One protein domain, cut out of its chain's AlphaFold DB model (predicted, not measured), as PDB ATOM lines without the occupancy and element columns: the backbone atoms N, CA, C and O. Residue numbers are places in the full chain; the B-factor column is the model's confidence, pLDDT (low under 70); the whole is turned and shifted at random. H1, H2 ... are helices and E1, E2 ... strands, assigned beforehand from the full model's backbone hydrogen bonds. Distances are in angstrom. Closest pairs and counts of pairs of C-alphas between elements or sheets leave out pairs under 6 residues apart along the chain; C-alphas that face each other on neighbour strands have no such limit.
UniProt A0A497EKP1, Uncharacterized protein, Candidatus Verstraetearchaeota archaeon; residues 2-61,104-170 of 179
ATOM      1  N   ILE A   2     150.380 197.843 113.328       39.50
ATOM      2  CA  ILE A   2     148.988 198.281 113.229       39.50
ATOM      3  C   ILE A   2     148.957 199.535 114.096       39.50
ATOM      4  O   ILE A   2     149.250 199.439 115.286       39.50
ATOM      5  N   LEU A   3     148.742 200.700 113.487       43.22
ATOM      6  CA  LEU A   3     148.427 201.927 114.216       43.22
ATOM      7  C   LEU A   3     147.093 201.659 114.919       43.22
ATOM      8  O   LEU A   3     146.045 201.683 114.281       43.22
ATOM      9  N   GLY A   4     147.153 201.259 116.189       60.12
ATOM     10  CA  GLY A   4     145.961 201.102 117.011       60.12
ATOM     11  C   GLY A   4     145.285 202.457 117.160       60.12
ATOM     12  O   GLY A   4     145.963 203.477 117.278       60.12
ATOM     13  N   ILE A   5     143.954 202.478 117.117       78.19
ATOM     14  CA  ILE A   5     143.200 203.672 117.487       78.19
ATOM     15  C   ILE A   5     143.499 203.931 118.969       78.19
ATOM     16  O   ILE A   5     143.311 203.056 119.817       78.19
ATOM     17  N   VAL A   6     144.041 205.111 119.256       86.50
ATOM     18  CA  VAL A   6     144.360 205.561 120.612       86.50
ATOM     19  C   VAL A   6     143.192 206.397 121.114       86.50
ATOM     20  O   VAL A   6     142.688 207.249 120.385       86.50
ATOM     21  N   MET A   7     142.775 206.161 122.354       90.12
ATOM     22  CA  MET A   7     141.704 206.905 123.014       90.12
ATOM     23  C   MET A   7     142.231 207.666 124.231       90.12
ATOM     24  O   MET A   7     143.097 207.176 124.965       90.12
ATOM     25  N   LYS A   8     141.682 208.858 124.465       93.12
ATOM     26  CA  LYS A   8     141.978 209.688 125.636       93.12
ATOM     27  C   LYS A   8     141.000 209.398 126.763       93.12
ATOM     28  O   LYS A   8     139.787 209.479 126.600       93.12
ATOM     29  N   VAL A   9     141.538 209.105 127.938       94.38
ATOM     30  CA  VAL A   9     140.779 208.884 129.166       94.38
ATOM     31  C   VAL A   9     141.117 209.980 130.163       94.38
ATOM     32  O   VAL A   9     142.288 210.233 130.454       94.38
ATOM     33  N   LYS A  10     140.080 210.604 130.720       97.00
ATOM     34  CA  LYS A  10     140.176 211.566 131.817       97.00
ATOM     35  C   LYS A  10     139.393 211.066 133.022       97.00
ATOM     36  O   LYS A  10     138.218 210.724 132.911       97.00
ATOM     37  N   ILE A  11     140.043 211.050 134.181       96.69
ATOM     38  CA  ILE A  11     139.444 210.639 135.448       96.69
ATOM     39  C   ILE A  11     139.231 211.861 136.336       96.69
ATOM     40  O   ILE A  11     140.174 212.454 136.864       96.69
ATOM     41  N   GLU A  12     137.967 212.200 136.552       96.19
ATOM     42  CA  GLU A  12     137.551 213.210 137.513       96.19
ATOM     43  C   GLU A  12     137.612 212.636 138.928       96.19
ATOM     44  O   GLU A  12     136.927 211.665 139.272       96.19
ATOM     45  N   CYS A  13     138.473 213.223 139.754       91.62
ATOM     46  CA  CYS A  13     138.642 212.797 141.133       91.62
ATOM     47  C   CYS A  13     139.230 213.885 142.023       91.62
ATOM     48  O   CYS A  13     139.977 214.766 141.580       91.62
ATOM     49  N   LYS A  14     138.897 213.786 143.308       90.25
ATOM     50  CA  LYS A  14     139.576 214.496 144.389       90.25
ATOM     51  C   LYS A  14     140.973 213.916 144.585       90.25
ATOM     52  O   LYS A  14     141.307 212.846 144.080       90.25
ATOM     53  N   ASP A  15     141.790 214.604 145.377       85.00
ATOM     54  CA  ASP A  15     143.102 214.070 145.745       85.00
ATOM     55  C   ASP A  15     142.983 212.759 146.532       85.00
ATOM     56  O   ASP A  15     143.812 211.878 146.353       85.00
ATOM     57  N   TYR A  16     141.925 212.571 147.321       91.25
ATOM     58  CA  TYR A  16     141.651 211.303 147.992       91.25
ATOM     59  C   TYR A  16     140.180 210.937 147.846       91.25
ATOM     60  O   TYR A  16     139.293 211.713 148.204       91.25
ATOM     61  N   GLU A  17     139.930 209.732 147.350       91.44
ATOM     62  CA  GLU A  17     138.601 209.174 147.147       91.44
ATOM     63  C   GLU A  17     138.317 208.101 148.193       91.44
ATOM     64  O   GLU A  17     139.074 207.142 148.359       91.44
ATOM     65  N   LYS A  18     137.200 208.252 148.905       90.19
ATOM     66  CA  LYS A  18     136.716 207.236 149.840       90.19
ATOM     67  C   LYS A  18     135.794 206.289 149.086       90.19
ATOM     68  O   LYS A  18     134.655 206.634 148.780       90.19
ATOM     69  N   VAL A  19     136.279 205.087 148.813       89.81
ATOM     70  CA  VAL A  19     135.579 204.093 148.001       89.81
ATOM     71  C   VAL A  19     135.079 202.969 148.896       89.81
ATOM     72  O   VAL A  19     135.857 202.364 149.630       89.81
ATOM     73  N   ARG A  20     133.776 202.683 148.837       89.75
ATOM     74  CA  ARG A  20     133.183 201.508 149.484       89.75
ATOM     75  C   ARG A  20     133.034 200.404 148.453       89.75
ATOM     76  O   ARG A  20     132.389 200.612 147.426       89.75
ATOM     77  N   LEU A  21     133.668 199.263 148.702       87.81
ATOM     78  CA  LEU A  21     133.595 198.104 147.819       87.81
ATOM     79  C   LEU A  21     133.368 196.829 148.628       87.81
ATOM     80  O   LEU A  21     134.053 196.617 149.633       87.81
ATOM     81  N   PRO A  22     132.477 195.934 148.173       87.31
ATOM     82  CA  PRO A  22     132.348 194.621 148.775       87.31
ATOM     83  C   PRO A  22     133.582 193.763 148.473       87.31
ATOM     84  O   PRO A  22     134.303 193.966 147.489       87.31
ATOM     85  N   TYR A  23     133.798 192.736 149.290       80.00
ATOM     86  CA  TYR A  23     134.691 191.640 148.922       80.00
ATOM     87  C   TYR A  23     134.099 190.843 147.733       80.00
ATOM     88  O   TYR A  23     132.887 190.597 147.720       80.00
ATOM     89  N   PRO A  24     134.900 190.420 146.730       86.38
ATOM     90  CA  PRO A  24     136.359 190.542 146.622       86.38
ATOM     91  C   PRO A  24     136.862 191.816 145.920       86.38
ATOM     92  O   PRO A  24     138.074 192.006 145.835       86.38
ATOM     93  N   LEU A  25     135.982 192.700 145.433       89.88
ATOM     94  CA  LEU A  25     136.365 193.881 144.643       89.88
ATOM     95  C   LEU A  25     137.361 194.782 145.380       89.88
ATOM     96  O   LEU A  25     138.350 195.223 144.797       89.88
ATOM     97  N   SER A  26     137.167 194.981 146.684       88.31
ATOM     98  CA  SER A  26     138.103 195.756 147.502       88.31
ATOM     99  C   SER A  26     139.524 195.167 147.504       88.31
ATOM    100  O   SER A  26     140.506 195.905 147.480       88.31
ATOM    101  N   LYS A  27     139.650 193.832 147.503       89.12
ATOM    102  CA  LYS A  27     140.937 193.122 147.481       89.12
ATOM    103  C   LYS A  27     141.619 193.260 146.124       89.12
ATOM    104  O   LYS A  27     142.839 193.374 146.073       89.12
ATOM    105  N   ILE A  28     140.842 193.284 145.043       92.88
ATOM    106  CA  ILE A  28     141.352 193.512 143.688       92.88
ATOM    107  C   ILE A  28     141.954 194.914 143.585       92.88
ATOM    108  O   ILE A  28     143.101 195.061 143.171       92.88
ATOM    109  N   VAL A  29     141.222 195.937 144.034       93.25
ATOM    110  CA  VAL A  29     141.716 197.322 144.031       93.25
ATOM    111  C   VAL A  29     142.966 197.458 144.895       93.25
ATOM    112  O   VAL A  29     143.944 198.066 144.467       93.25
ATOM    113  N   ALA A  30     142.977 196.832 146.074       89.50
ATOM    114  CA  ALA A  30     144.154 196.794 146.934       89.50
ATOM    115  C   ALA A  30     145.357 196.125 146.248       89.50
ATOM    116  O   ALA A  30     146.474 196.622 146.364       89.50
ATOM    117  N   ALA A  31     145.134 195.030 145.513       90.19
ATOM    118  CA  ALA A  31     146.183 194.330 144.780       90.19
ATOM    119  C   ALA A  31     146.747 195.173 143.633       90.19
ATOM    120  O   ALA A  31     147.958 195.167 143.449       90.19
ATOM    121  N   LEU A  32     145.895 195.908 142.909       93.19
ATOM    122  CA  LEU A  32     146.280 196.807 141.813       93.19
ATOM    123  C   LEU A  32     146.964 198.098 142.286       93.19
ATOM    124  O   LEU A  32     147.566 198.803 141.483       93.19
ATOM    125  N   SER A  33     146.885 198.403 143.580       91.88
ATOM    126  CA  SER A  33     147.395 199.644 144.157       91.88
ATOM    127  C   SER A  33     148.721 199.445 144.892       91.88
ATOM    128  O   SER A  33     149.080 198.357 145.349       91.88
ATOM    129  N   THR A  34     149.450 200.539 145.096       90.00
ATOM    130  CA  THR A  34     150.537 200.593 146.076       90.00
ATOM    131  C   THR A  34     150.021 201.162 147.388       90.00
ATOM    132  O   THR A  34     149.582 202.303 147.450       90.00
ATOM    133  N   TYR A  35     150.106 200.373 148.456       85.25
ATOM    134  CA  TYR A  35     149.708 200.812 149.788       85.25
ATOM    135  C   TYR A  35     150.835 201.589 150.483       85.25
ATOM    136  O   TYR A  35     151.958 201.088 150.591       85.25
ATOM    137  N   LYS A  36     150.537 202.802 150.960       80.94
ATOM    138  CA  LYS A  36     151.452 203.648 151.741       80.94
ATOM    139  C   LYS A  36     150.653 204.458 152.763       80.94
ATOM    140  O   LYS A  36     149.734 205.172 152.386       80.94
ATOM    141  N   ASN A  37     151.021 204.374 154.043       84.12
ATOM    142  CA  ASN A  37     150.445 205.186 155.127       84.12
ATOM    143  C   ASN A  37     148.901 205.179 155.181       84.12
ATOM    144  O   ASN A  37     148.285 206.230 155.315       84.12
ATOM    145  N   GLY A  38     148.254 204.017 155.029       78.25
ATOM    146  CA  GLY A  38     146.784 203.947 155.050       78.25
ATOM    147  C   GLY A  38     146.095 204.247 153.718       78.25
ATOM    148  O   GLY A  38     144.881 204.088 153.624       78.25
ATOM    149  N   ILE A  39     146.848 204.640 152.687       85.31
ATOM    150  CA  ILE A  39     146.320 205.099 151.401       85.31
ATOM    151  C   ILE A  39     146.711 204.113 150.297       85.31
ATOM    152  O   ILE A  39     147.852 203.650 150.220       85.31
ATOM    153  N   PHE A  40     145.756 203.809 149.425       91.12
ATOM    154  CA  PHE A  40     145.951 203.018 148.218       91.12
ATOM    155  C   PHE A  40     146.242 203.954 147.047       91.12
ATOM    156  O   PHE A  40     145.350 204.627 146.544       91.12
ATOM    157  N   ILE A  41     147.499 204.016 146.625       92.38
ATOM    158  CA  ILE A  41     147.913 204.799 145.461       92.38
ATOM    159  C   ILE A  41     147.662 203.951 144.215       92.38
ATOM    160  O   ILE A  41     148.292 202.901 144.052       92.38
ATOM    161  N   LEU A  42     146.741 204.394 143.366       95.50
ATOM    162  CA  LEU A  42     146.321 203.699 142.156       95.50
ATOM    163  C   LEU A  42     146.748 204.508 140.933       95.50
ATOM    164  O   LEU A  42     146.226 205.596 140.702       95.50
ATOM    165  N   ASP A  43     147.666 203.957 140.139       95.56
ATOM    166  CA  ASP A  43     147.967 204.482 138.809       95.56
ATOM    167  C   ASP A  43     147.033 203.816 137.774       95.56
ATOM    168  O   ASP A  43     147.094 202.593 137.593       95.56
ATOM    169  N   PRO A  44     146.157 204.582 137.098       94.88
ATOM    170  CA  PRO A  44     145.207 204.056 136.123       94.88
ATOM    171  C   PRO A  44     145.858 203.322 134.949       94.88
ATOM    172  O   PRO A  44     145.383 202.252 134.558       94.88
ATOM    173  N   ARG A  45     146.958 203.864 134.406       93.06
ATOM    174  CA  ARG A  45     147.664 203.272 133.263       93.06
ATOM    175  C   ARG A  45     148.288 201.949 133.677       93.06
ATOM    176  O   ARG A  45     148.130 200.940 132.988       93.06
ATOM    177  N   GLU A  46     148.972 201.933 134.820       92.19
ATOM    178  CA  GLU A  46     149.604 200.711 135.310       92.19
ATOM    179  C   GLU A  46     148.577 199.630 135.643       92.19
ATOM    180  O   GLU A  46     148.817 198.460 135.323       92.19
ATOM    181  N   ALA A  47     147.449 200.005 136.253       94.56
ATOM    182  CA  ALA A  47     146.371 199.085 136.589       94.56
ATOM    183  C   ALA A  47     145.788 198.433 135.329       94.56
ATOM    184  O   ALA A  47     145.728 197.205 135.254       94.56
ATOM    185  N   LEU A  48     145.448 199.230 134.310       93.88
ATOM    186  CA  LEU A  48     144.937 198.726 133.033       93.88
ATOM    187  C   LEU A  48     145.924 197.800 132.335       93.88
ATOM    188  O   LEU A  48     145.565 196.691 131.940       93.88
ATOM    189  N   LEU A  49     147.188 198.215 132.246       91.56
ATOM    190  CA  LEU A  49     148.222 197.395 131.632       91.56
ATOM    191  C   LEU A  49     148.426 196.083 132.403       91.56
ATOM    192  O   LEU A  49     148.661 195.039 131.802       91.56
ATOM    193  N   THR A  50     148.337 196.113 133.736       92.81
ATOM    194  CA  THR A  50     148.436 194.902 134.567       92.81
ATOM    195  C   THR A  50     147.283 193.945 134.285       92.81
ATOM    196  O   THR A  50     147.512 192.746 134.148       92.81
ATOM    197  N   ILE A  51     146.057 194.458 134.163       93.75
ATOM    198  CA  ILE A  51     144.877 193.654 133.816       93.75
ATOM    199  C   ILE A  51     145.044 193.042 132.422       93.75
ATOM    200  O   ILE A  51     144.833 191.841 132.255       93.75
ATOM    201  N   TYR A  52     145.485 193.832 131.442       93.31
ATOM    202  CA  TYR A  52     145.746 193.361 130.081       93.31
ATOM    203  C   TYR A  52     146.780 192.225 130.045       93.31
ATOM    204  O   TYR A  52     146.527 191.163 129.469       93.31
ATOM    205  N   GLU A  53     147.933 192.410 130.692       91.75
ATOM    206  CA  GLU A  53     148.984 191.389 130.761       91.75
ATOM    207  C   GLU A  53     148.512 190.136 131.504       91.75
ATOM    208  O   GLU A  53     148.721 189.019 131.029       91.75
ATOM    209  N   ALA A  54     147.822 190.307 132.633       90.31
ATOM    210  CA  ALA A  54     147.314 189.189 133.417       90.31
ATOM    211  C   ALA A  54     146.273 188.373 132.638       90.31
ATOM    212  O   ALA A  54     146.340 187.144 132.646       90.31
ATOM    213  N   LYS A  55     145.371 189.035 131.899       90.81
ATOM    214  CA  LYS A  55     144.421 188.375 130.991       90.81
ATOM    215  C   LYS A  55     145.151 187.540 129.944       90.81
ATOM    216  O   LYS A  55     144.823 186.372 129.752       90.81
ATOM    217  N   ARG A  56     146.178 188.102 129.297       90.62
ATOM    218  CA  ARG A  56     146.968 187.383 128.284       90.62
ATOM    219  C   ARG A  56     147.687 186.160 128.850       90.62
ATOM    220  O   ARG A  56     147.717 185.125 128.183       90.62
ATOM    221  N   GLU A  57     148.250 186.263 130.051       87.50
ATOM    222  CA  GLU A  57     148.886 185.132 130.740       87.50
ATOM    223  C   GLU A  57     147.866 184.038 131.091       87.50
ATOM    224  O   GLU A  57     148.119 182.863 130.818       87.50
ATOM    225  N   CYS A  58     146.684 184.410 131.595       84.31
ATOM    226  CA  CYS A  58     145.602 183.461 131.880       84.31
ATOM    227  C   CYS A  58     145.140 182.735 130.607       84.31
ATOM    228  O   CYS A  58     145.047 181.509 130.585       84.31
ATOM    229  N   GLU A  59     144.921 183.464 129.510       86.56
ATOM    230  CA  GLU A  59     144.543 182.866 128.225       86.56
ATOM    231  C   GLU A  59     145.633 181.951 127.656       86.56
ATOM    232  O   GLU A  59     145.337 180.923 127.048       86.56
ATOM    233  N   LYS A  60     146.910 182.316 127.820       85.81
ATOM    234  CA  LYS A  60     148.034 181.476 127.400       85.81
ATOM    235  C   LYS A  60     148.078 180.182 128.212       85.81
ATOM    236  O   LYS A  60     148.236 179.117 127.621       85.81
ATOM    237  N   ALA A  61     147.898 180.264 129.529       81.25
ATOM    238  CA  ALA A  61     147.815 179.094 130.395       81.25
ATOM    239  C   ALA A  61     146.642 178.182 129.996       81.25
ATOM    240  O   ALA A  61     146.833 176.976 129.857       81.25
ATOM    241  N   ALA A 104     130.188 192.750 154.169       65.44
ATOM    242  CA  ALA A 104     130.990 193.781 154.823       65.44
ATOM    243  C   ALA A 104     131.706 194.628 153.755       65.44
ATOM    244  O   ALA A 104     132.631 194.161 153.082       65.44
ATOM    245  N   GLU A 105     131.220 195.848 153.535       76.31
ATOM    246  CA  GLU A 105     131.855 196.776 152.613       76.31
ATOM    247  C   GLU A 105     133.173 197.232 153.223       76.31
ATOM    248  O   GLU A 105     133.223 197.770 154.331       76.31
ATOM    249  N   HIS A 106     134.259 197.044 152.484       82.06
ATOM    250  CA  HIS A 106     135.540 197.593 152.877       82.06
ATOM    251  C   HIS A 106     135.653 199.018 152.355       82.06
ATOM    252  O   HIS A 106     135.402 199.307 151.182       82.06
ATOM    253  N   ILE A 107     136.063 199.907 153.250       87.88
ATOM    254  CA  ILE A 107     136.328 201.300 152.930       87.88
ATOM    255  C   ILE A 107     137.802 201.422 152.551       87.88
ATOM    256  O   ILE A 107     138.681 201.160 153.370       87.88
ATOM    257  N   LEU A 108     138.070 201.851 151.321       89.38
ATOM    258  CA  LEU A 108     139.406 202.164 150.827       89.38
ATOM    259  C   LEU A 108     139.556 203.678 150.675       89.38
ATOM    260  O   LEU A 108     138.656 204.345 150.166       89.38
ATOM    261  N   ILE A 109     140.704 204.212 151.083       92.38
ATOM    262  CA  ILE A 109     141.119 205.574 150.738       92.38
ATOM    263  C   ILE A 109     142.054 205.455 149.540       92.38
ATOM    264  O   ILE A 109     143.176 204.966 149.683       92.38
ATOM    265  N   VAL A 110     141.578 205.847 148.363       93.12
ATOM    266  CA  VAL A 110     142.301 205.717 147.096       93.12
ATOM    267  C   VAL A 110     142.814 207.081 146.655       93.12
ATOM    268  O   VAL A 110     142.071 208.057 146.642       93.12
ATOM    269  N   HIS A 111     144.086 207.146 146.283       94.62
ATOM    270  CA  HIS A 111     144.713 208.316 145.685       94.62
ATOM    271  C   HIS A 111     145.067 208.007 144.231       94.62
ATOM    272  O   HIS A 111     145.824 207.069 143.976       94.62
ATOM    273  N   ILE A 112     144.544 208.804 143.297       94.94
ATOM    274  CA  ILE A 112     144.976 208.803 141.895       94.94
ATOM    275  C   ILE A 112     145.876 210.034 141.688       94.94
ATOM    276  O   ILE A 112     145.373 211.168 141.789       94.94
ATOM    277  N   PRO A 113     147.187 209.841 141.425       93.69
ATOM    278  CA  PRO A 113     148.128 210.936 141.195       93.69
ATOM    279  C   PRO A 113     147.651 211.855 140.072       93.69
ATOM    280  O   PRO A 113     147.091 211.382 139.082       93.69
ATOM    281  N   ARG A 114     147.835 213.171 140.226       91.56
ATOM    282  CA  ARG A 114     147.281 214.180 139.302       91.56
ATOM    283  C   ARG A 114     147.784 213.979 137.876       91.56
ATOM    284  O   ARG A 114     147.004 214.062 136.936       91.56
ATOM    285  N   GLU A 115     149.060 213.646 137.745       92.38
ATOM    286  CA  GLU A 115     149.761 213.343 136.501       92.38
ATOM    287  C   GLU A 115     149.224 212.101 135.772       92.38
ATOM    288  O   GLU A 115     149.395 211.984 134.560       92.38
ATOM    289  N   SER A 116     148.540 211.200 136.484       93.12
ATOM    290  CA  SER A 116     148.000 209.954 135.927       93.12
ATOM    291  C   SER A 116     146.485 210.007 135.681       93.12
ATOM    292  O   SER A 116     145.906 209.007 135.260       93.12
ATOM    293  N   ARG A 117     145.820 211.148 135.935       94.31
ATOM    294  CA  ARG A 117     144.363 211.315 135.734       94.31
ATOM    295  C   ARG A 117     143.965 211.471 134.274       94.31
ATOM    296  O   ARG A 117     142.828 211.167 133.934       94.31
ATOM    297  N   GLU A 118     144.881 211.938 133.436       95.88
ATOM    298  CA  GLU A 118     144.676 212.084 131.997       95.88
ATOM    299  C   GLU A 118     145.701 211.237 131.250       95.88
ATOM    300  O   GLU A 118     146.912 211.285 131.509       95.88
ATOM    301  N   PHE A 119     145.214 210.389 130.352       94.38
ATOM    302  CA  PHE A 119     146.079 209.470 129.642       94.38
ATOM    303  C   PHE A 119     145.520 208.968 128.330       94.38
ATOM    304  O   PHE A 119     144.320 208.976 128.092       94.38
ATOM    305  N   GLU A 120     146.440 208.498 127.502       93.25
ATOM    306  CA  GLU A 120     146.152 207.811 126.256       93.25
ATOM    307  C   GLU A 120     146.345 206.310 126.448       93.25
ATOM    308  O   GLU A 120     147.274 205.865 127.132       93.25
ATOM    309  N   VAL A 121     145.439 205.536 125.863       90.69
ATOM    310  CA  VAL A 121     145.459 204.078 125.905       90.69
ATOM    311  C   VAL A 121     144.966 203.530 124.570       90.69
ATOM    312  O   VAL A 121     144.122 204.142 123.921       90.69
ATOM    313  N   ASP A 122     145.498 202.386 124.144       90.69
ATOM    314  CA  ASP A 122     144.982 201.688 122.966       90.69
ATOM    315  C   ASP A 122     143.518 201.285 123.193       90.69
ATOM    316  O   ASP A 122     143.171 200.765 124.259       90.69
ATOM    317  N   GLU A 123     142.669 201.452 122.178       85.88
ATOM    318  CA  GLU A 123     141.234 201.157 122.273       85.88
ATOM    319  C   GLU A 123     140.972 199.716 122.746       85.88
ATOM    320  O   GLU A 123     140.181 199.497 123.660       85.88
ATOM    321  N   GLY A 124     141.737 198.735 122.251       86.56
ATOM    322  CA  GLY A 124     141.616 197.337 122.689       86.56
ATOM    323  C   GLY A 124     141.971 197.085 124.165       86.56
ATOM    324  O   GLY A 124     141.554 196.079 124.736       86.56
ATOM    325  N   ILE A 125     142.733 197.980 124.806       88.94
ATOM    326  CA  ILE A 125     142.976 197.948 126.256       88.94
ATOM    327  C   ILE A 125     141.840 198.675 126.990       88.94
ATOM    328  O   ILE A 125     141.399 198.199 128.035       88.94
ATOM    329  N   GLY A 126     141.333 199.789 126.449       85.50
ATOM    330  CA  GLY A 126     140.168 200.499 126.992       85.50
ATOM    331  C   GLY A 126     138.898 199.637 127.028       85.50
ATOM    332  O   GLY A 126     138.152 199.659 128.012       85.50
ATOM    333  N   GLU A 127     138.710 198.783 126.021       88.19
ATOM    334  CA  GLU A 127     137.601 197.828 125.955       88.19
ATOM    335  C   GLU A 127     137.605 196.811 127.106       88.19
ATOM    336  O   GLU A 127     136.535 196.331 127.488       88.19
ATOM    337  N   LEU A 128     138.760 196.532 127.733       88.50
ATOM    338  CA  LEU A 128     138.832 195.655 128.913       88.50
ATOM    339  C   LEU A 128     137.999 196.167 130.084       88.50
ATOM    340  O   LEU A 128     137.608 195.396 130.955       88.50
ATOM    341  N   ILE A 129     137.774 197.473 130.136       91.31
ATOM    342  CA  ILE A 129     136.944 198.104 131.154       91.31
ATOM    343  C   ILE A 129     135.720 198.786 130.537       91.31
ATOM    344  O   ILE A 129     135.145 199.701 131.133       91.31
ATOM    345  N   TRP A 130     135.292 198.298 129.368       93.56
ATOM    346  CA  TRP A 130     134.088 198.713 128.644       93.56
ATOM    347  C   TRP A 130     134.052 200.206 128.298       93.56
ATOM    348  O   TRP A 130     133.006 200.850 128.415       93.56
ATOM    349  N   ILE A 131     135.192 200.776 127.910       89.00
ATOM    350  CA  ILE A 131     135.273 202.151 127.411       89.00
ATOM    351  C   ILE A 131     135.534 202.119 125.904       89.00
ATOM    352  O   ILE A 131     136.292 201.273 125.435       89.00
ATOM    353  N   LYS A 132     134.905 203.036 125.164       85.62
ATOM    354  CA  LYS A 132     135.100 203.234 123.724       85.62
ATOM    355  C   LYS A 132     135.264 204.716 123.416       85.62
ATOM    356  O   LYS A 132     134.481 205.515 123.924       85.62
ATOM    357  N   GLY A 133     136.237 205.048 122.568       87.44
ATOM    358  CA  GLY A 133     136.554 206.429 122.198       87.44
ATOM    359  C   GLY A 133     136.956 207.320 123.381       87.44
ATOM    360  O   GLY A 133     137.040 206.879 124.526       87.44
ATOM    361  N   ASP A 134     137.209 208.596 123.112       91.25
ATOM    362  CA  ASP A 134     137.585 209.546 124.161       91.25
ATOM    363  C   ASP A 134     136.512 209.613 125.260       91.25
ATOM    364  O   ASP A 134     135.321 209.743 124.979       91.25
ATOM    365  N   THR A 135     136.920 209.489 126.526       92.56
ATOM    366  CA  THR A 135     135.992 209.359 127.658       92.56
ATOM    367  C   THR A 135     136.455 210.142 128.881       92.56
ATOM    368  O   THR A 135     137.627 210.125 129.259       92.56
ATOM    369  N   ILE A 136     135.489 210.762 129.557       95.12
ATOM    370  CA  ILE A 136     135.634 211.348 130.890       95.12
ATOM    371  C   ILE A 136     134.809 210.498 131.863       95.12
ATOM    372  O   ILE A 136     133.653 210.196 131.577       95.12
ATOM    373  N   MET A 137     135.384 210.093 132.996       95.25
ATOM    374  CA  MET A 137     134.668 209.331 134.025       95.25
ATOM    375  C   MET A 137     135.109 209.697 135.435       95.25
ATOM    376  O   MET A 137     136.183 210.252 135.644       95.25
ATOM    377  N   THR A 138     134.313 209.316 136.428       95.81
ATOM    378  CA  THR A 138     134.689 209.503 137.837       95.81
ATOM    379  C   THR A 138     135.690 208.439 138.301       95.81
ATOM    380  O   THR A 138     135.692 207.310 137.807       95.81
ATOM    381  N   ALA A 139     136.504 208.739 139.320       94.38
ATOM    382  CA  ALA A 139     137.370 207.723 139.938       94.38
ATOM    383  C   ALA A 139     136.588 206.519 140.470       94.38
ATOM    384  O   ALA A 139     137.030 205.385 140.312       94.38
ATOM    385  N   MET A 140     135.421 206.745 141.077       93.50
ATOM    386  CA  MET A 140     134.559 205.665 141.566       93.50
ATOM    387  C   MET A 140     134.178 204.703 140.438       93.50
ATOM    388  O   MET A 140     134.241 203.485 140.610       93.50
ATOM    389  N   GLU A 141     133.790 205.247 139.286       95.12
ATOM    390  CA  GLU A 141     133.453 204.459 138.109       95.12
ATOM    391  C   GLU A 141     134.665 203.681 137.591       95.12
ATOM    392  O   GLU A 141     134.582 202.462 137.438       95.12
ATOM    393  N   PHE A 142     135.803 204.354 137.409       95.75
ATOM    394  CA  PHE A 142     137.038 203.714 136.964       95.75
ATOM    395  C   PHE A 142     137.446 202.552 137.883       95.75
ATOM    396  O   PHE A 142     137.669 201.434 137.420       95.75
ATOM    397  N   ILE A 143     137.474 202.792 139.199       95.69
ATOM    398  CA  ILE A 143     137.866 201.818 140.228       95.69
ATOM    399  C   ILE A 143     136.937 200.598 140.217       95.69
ATOM    400  O   ILE A 143     137.401 199.459 140.311       95.69
ATOM    401  N   LYS A 144     135.623 200.811 140.072       93.62
ATOM    402  CA  LYS A 144     134.663 199.709 139.940       93.62
ATOM    403  C   LYS A 144     134.905 198.917 138.661       93.62
ATOM    404  O   LYS A 144     134.935 197.691 138.724       93.62
ATOM    405  N   ARG A 145     135.104 199.587 137.524       95.00
ATOM    406  CA  ARG A 145     135.311 198.925 136.230       95.00
ATOM    407  C   ARG A 145     136.583 198.072 136.216       95.00
ATOM    408  O   ARG A 145     136.506 196.914 135.824       95.00
ATOM    409  N   ILE A 146     137.718 198.570 136.721       95.62
ATOM    410  CA  ILE A 146     138.954 197.764 136.808       95.62
ATOM    411  C   ILE A 146     138.790 196.559 137.745       95.62
ATOM    412  O   ILE A 146     139.294 195.476 137.452       95.62
ATOM    413  N   ALA A 147     138.060 196.716 138.855       93.81
ATOM    414  CA  ALA A 147     137.818 195.623 139.789       93.81
ATOM    415  C   ALA A 147     136.932 194.546 139.151       93.81
ATOM    416  O   ALA A 147     137.227 193.356 139.252       93.81
ATOM    417  N   TRP A 148     135.878 194.968 138.449       93.00
ATOM    418  CA  TRP A 148     134.991 194.069 137.722       93.00
ATOM    419  C   TRP A 148     135.666 193.387 136.542       93.00
ATOM    420  O   TRP A 148     135.403 192.211 136.331       93.00
ATOM    421  N   ALA A 149     136.563 194.055 135.818       91.38
ATOM    422  CA  ALA A 149     137.290 193.441 134.710       91.38
ATOM    423  C   ALA A 149     138.097 192.217 135.166       91.38
ATOM    424  O   ALA A 149     138.061 191.171 134.522       91.38
ATOM    425  N   VAL A 150     138.763 192.302 136.322       90.56
ATOM    426  CA  VAL A 150     139.493 191.163 136.903       90.56
ATOM    427  C   VAL A 150     138.561 189.985 137.197       90.56
ATOM    428  O   VAL A 150     138.906 188.850 136.878       90.56
ATOM    429  N   VAL A 151     137.374 190.245 137.756       89.00
ATOM    430  CA  VAL A 151     136.370 189.200 138.024       89.00
ATOM    431  C   VAL A 151     135.818 188.621 136.721       89.00
ATOM    432  O   VAL A 151     135.791 187.407 136.552       89.00
ATOM    433  N   TYR A 152     135.407 189.487 135.797       88.38
ATOM    434  CA  TYR A 152     134.755 189.121 134.543       88.38
ATOM    435  C   TYR A 152     135.649 188.248 133.660       88.38
ATOM    436  O   TYR A 152     135.194 187.245 133.118       88.38
ATOM    437  N   TYR A 153     136.935 188.589 133.553       85.81
ATOM    438  CA  TYR A 153     137.897 187.807 132.776       85.81
ATOM    439  C   TYR A 153     138.512 186.633 133.553       85.81
ATOM    440  O   TYR A 153     139.419 185.986 133.032       85.81
ATOM    441  N   GLY A 154     138.058 186.358 134.782       85.19
ATOM    442  CA  GLY A 154     138.573 185.257 135.600       85.19
ATOM    443  C   GLY A 154     140.073 185.365 135.884       85.19
ATOM    444  O   GLY A 154     140.778 184.358 135.888       85.19
ATOM    445  N   ILE A 155     140.583 186.586 136.062       88.38
ATOM    446  CA  ILE A 155     142.015 186.834 136.224       88.38
ATOM    447  C   ILE A 155     142.461 186.420 137.627       88.38
ATOM    448  O   ILE A 155     141.955 186.917 138.636       88.38
ATOM    449  N   ASP A 156     143.482 185.566 137.691       85.38
ATOM    450  CA  ASP A 156     144.093 185.160 138.953       85.38
ATOM    451  C   ASP A 156     144.830 186.339 139.619       85.38
ATOM    452  O   ASP A 156     145.783 186.918 139.080       85.38
ATOM    453  N   LEU A 157     144.423 186.669 140.847       86.38
ATOM    454  CA  LEU A 157     145.063 187.694 141.669       86.38
ATOM    455  C   LEU A 157     146.532 187.388 141.999       86.38
ATOM    456  O   LEU A 157     147.312 188.315 142.227       86.38
ATOM    457  N   GLY A 158     146.936 186.119 142.001       84.25
ATOM    458  CA  GLY A 158     148.330 185.704 142.107       84.25
ATOM    459  C   GLY A 158     149.173 186.198 140.930       84.25
ATOM    460  O   GLY A 158     150.293 186.680 141.135       84.25
ATOM    461  N   ILE A 159     148.624 186.167 139.710       82.94
ATOM    462  CA  ILE A 159     149.281 186.701 138.507       82.94
ATOM    463  C   ILE A 159     149.377 188.225 138.595       82.94
ATOM    464  O   ILE A 159     150.463 188.776 138.401       82.94
ATOM    465  N   VAL A 160     148.291 188.902 138.983       84.81
ATOM    466  CA  VAL A 160     148.279 190.362 139.208       84.81
ATOM    467  C   VAL A 160     149.370 190.768 140.204       84.81
ATOM    468  O   VAL A 160     150.218 191.614 139.909       84.81
ATOM    469  N   ALA A 161     149.423 190.108 141.364       85.12
ATOM    470  CA  ALA A 161     150.420 190.388 142.392       85.12
ATOM    471  C   ALA A 161     151.859 190.131 141.905       85.12
ATOM    472  O   ALA A 161     152.781 190.873 142.265       85.12
ATOM    473  N   LYS A 162     152.076 189.094 141.084       85.75
ATOM    474  CA  LYS A 162     153.383 188.783 140.487       85.75
ATOM    475  C   LYS A 162     153.832 189.881 139.521       85.75
ATOM    476  O   LYS A 162     154.970 190.339 139.637       85.75
ATOM    477  N   LEU A 163     152.960 190.331 138.619       85.88
ATOM    478  CA  LEU A 163     153.268 191.380 137.638       85.88
ATOM    479  C   LEU A 163     153.619 192.708 138.318       85.88
ATOM    480  O   LEU A 163     154.642 193.321 138.004       85.88
ATOM    481  N   ILE A 164     152.858 193.098 139.341       82.81
ATOM    482  CA  ILE A 164     153.123 194.324 140.108       82.81
ATOM    483  C   ILE A 164     154.466 194.243 140.842       82.81
ATOM    484  O   ILE A 164     155.251 195.197 140.832       82.81
ATOM    485  N   LYS A 165     154.792 193.091 141.446       83.38
ATOM    486  CA  LYS A 165     156.107 192.869 142.073       83.38
ATOM    487  C   LYS A 165     157.251 192.968 141.063       83.38
ATOM    488  O   LYS A 165     158.292 193.541 141.392       83.38
ATOM    489  N   LEU A 166     157.079 192.422 139.856       81.44
ATOM    490  CA  LEU A 166     158.088 192.492 138.797       81.44
ATOM    491  C   LEU A 166     158.343 193.941 138.371       81.44
ATOM    492  O   LEU A 166     159.500 194.361 138.354       81.44
ATOM    493  N   ARG A 167     157.296 194.742 138.143       76.94
ATOM    494  CA  ARG A 167     157.457 196.161 137.778       76.94
ATOM    495  C   ARG A 167     158.161 196.976 138.858       76.94
ATOM    496  O   ARG A 167     159.088 197.720 138.542       76.94
ATOM    497  N   LYS A 168     157.829 196.761 140.136       74.25
ATOM    498  CA  LYS A 168     158.524 197.418 141.261       74.25
ATOM    499  C   LYS A 168     160.027 197.114 141.285       74.25
ATOM    500  O   LYS A 168     160.824 197.983 141.638       74.25
ATOM    501  N   ARG A 169     160.440 195.902 140.899       70.12
ATOM    502  CA  ARG A 169     161.864 195.528 140.789       70.12
ATOM    503  C   ARG A 169     162.537 196.183 139.581       70.12
ATOM    504  O   ARG A 169     163.657 196.671 139.710       70.12
ATOM    505  N   SER A 170     161.854 196.238 138.440       64.31
ATOM    506  CA  SER A 170     162.363 196.863 137.213       64.31
ATOM    507  C   SER A 170     162.523 198.382 137.349       64.31
ATOM    508  O   SER A 170     163.545 198.926 136.935       64.31
TER     509      SER A 170
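AT A GLANCE: This is residues 2 to 61 and 104 to 170 of the 179 residues of an uncharacterized protein of Candidatus Verstraetearchaeota archaeon (UniProt A0A497EKP1). What shape do the parts make? Helices cluster on two small separate sheets: H4 lies in the core and packs on both, H1 packs on the four-stranded sheet and H3 on the three-stranded one. H2 runs beside H4, and H5 packs on H1 and H2. What is it built of? The 127 printed residues hold five named helices and seven named strands, in the order E1 E2 H1 E3 E4 H2 E5 E6 H3 E7 H4 H5, of mixed class. The sheets, E2 E5 E4 E3 and E6 E1 E7, are both mixed, and the whole is compact, with a radius of gyration of the C-alphas of 13.9 A and spans of 42 by 34 by 30 A.

IN THESE COORDINATES: Where does the first half run? E1, residues 6 to 12, starts at C-alpha 6 (144.360, 205.561, 120.612) and is 19.8 A long. E2 is residues 17 to 22, H1 25 to 32, E3 34 to 36, E4 39 to 41, and H2, residues 44 to 61, is 25.7 A long. What follows the cut? E5 is residues 105 to 111, 18.6 A long, E6 118 to 122, H3 123 to 129 and E7 135 to 138. H4, residues 139 to 152, is 19.5 A long, and H5, residues 157 to 170, is 20.1 A long and ends at C-alpha 170 (162.363, 196.863, 137.213).

HOW THE PARTS SIT: What surrounds E1? It is antiparallel to E6, with N 9 and O 119 at 2.8 A, and parallel to E7, with N 12 and O 137 at 2.8 A. H3 is on this sheet, the closest C-alphas of E1 and H3 being those of Val 6 and Glu 123, 5.7 A apart. How is the other sheet made? E2 and E5 are antiparallel, with N 19 and O 108 at 2.8 A; E5 and E4 are parallel, with N 40 and O 109 at 2.8 A; E3 and E4 are a hairpin, with N 34 and O 41 at 2.8 A. E2, H1 and E3 form a split strand-helix-strand unit, two strands of one sheet joined through a helix and not neighbours, with E5 and E4 between them in the sheet, and its crossover is right-handed. H1 and H4 are on the same face, making two layers, helices over one face of a sheet; H1 lies over E5 at a height over the sheet of 8.6 A. How do the helices meet? H4 touches H1, closest at the C-alphas of Leu 25 and Ala 147, 5.4 A, and residues 47 to 51 of H2 touch H4 at a shallow tilt of 5 degrees, the same way, closest at the C-alphas of Ile 51 and Val 150, 6.7 A. H5 touches H2 at a steep tilt of 59 degrees, opposite ways, closest at the C-alphas of Ala 54 and Val 160, 6.0 A. Every O i to N i+4 pair is within hydrogen-bond range in H1, H2, H4 and H5; H3 has 1 of 3, and 3 of 4 for O i to N i+3.

THE WHOLE: How far does it reach? The two C-alphas farthest apart, of Ile 2 and Ala 104, are 45.5 A apart. Is anything missing? Residues 62 to 103 are not printed, and C-alphas 61 and 104 are 33.1 A apart across this cut; of the links printed whole, E5 to E6 is short and the others are tight. Where is confidence low? The model's pLDDT is under 70 at residues 2 to 4, 104 and 170, and its mean over the printed part is 88.1.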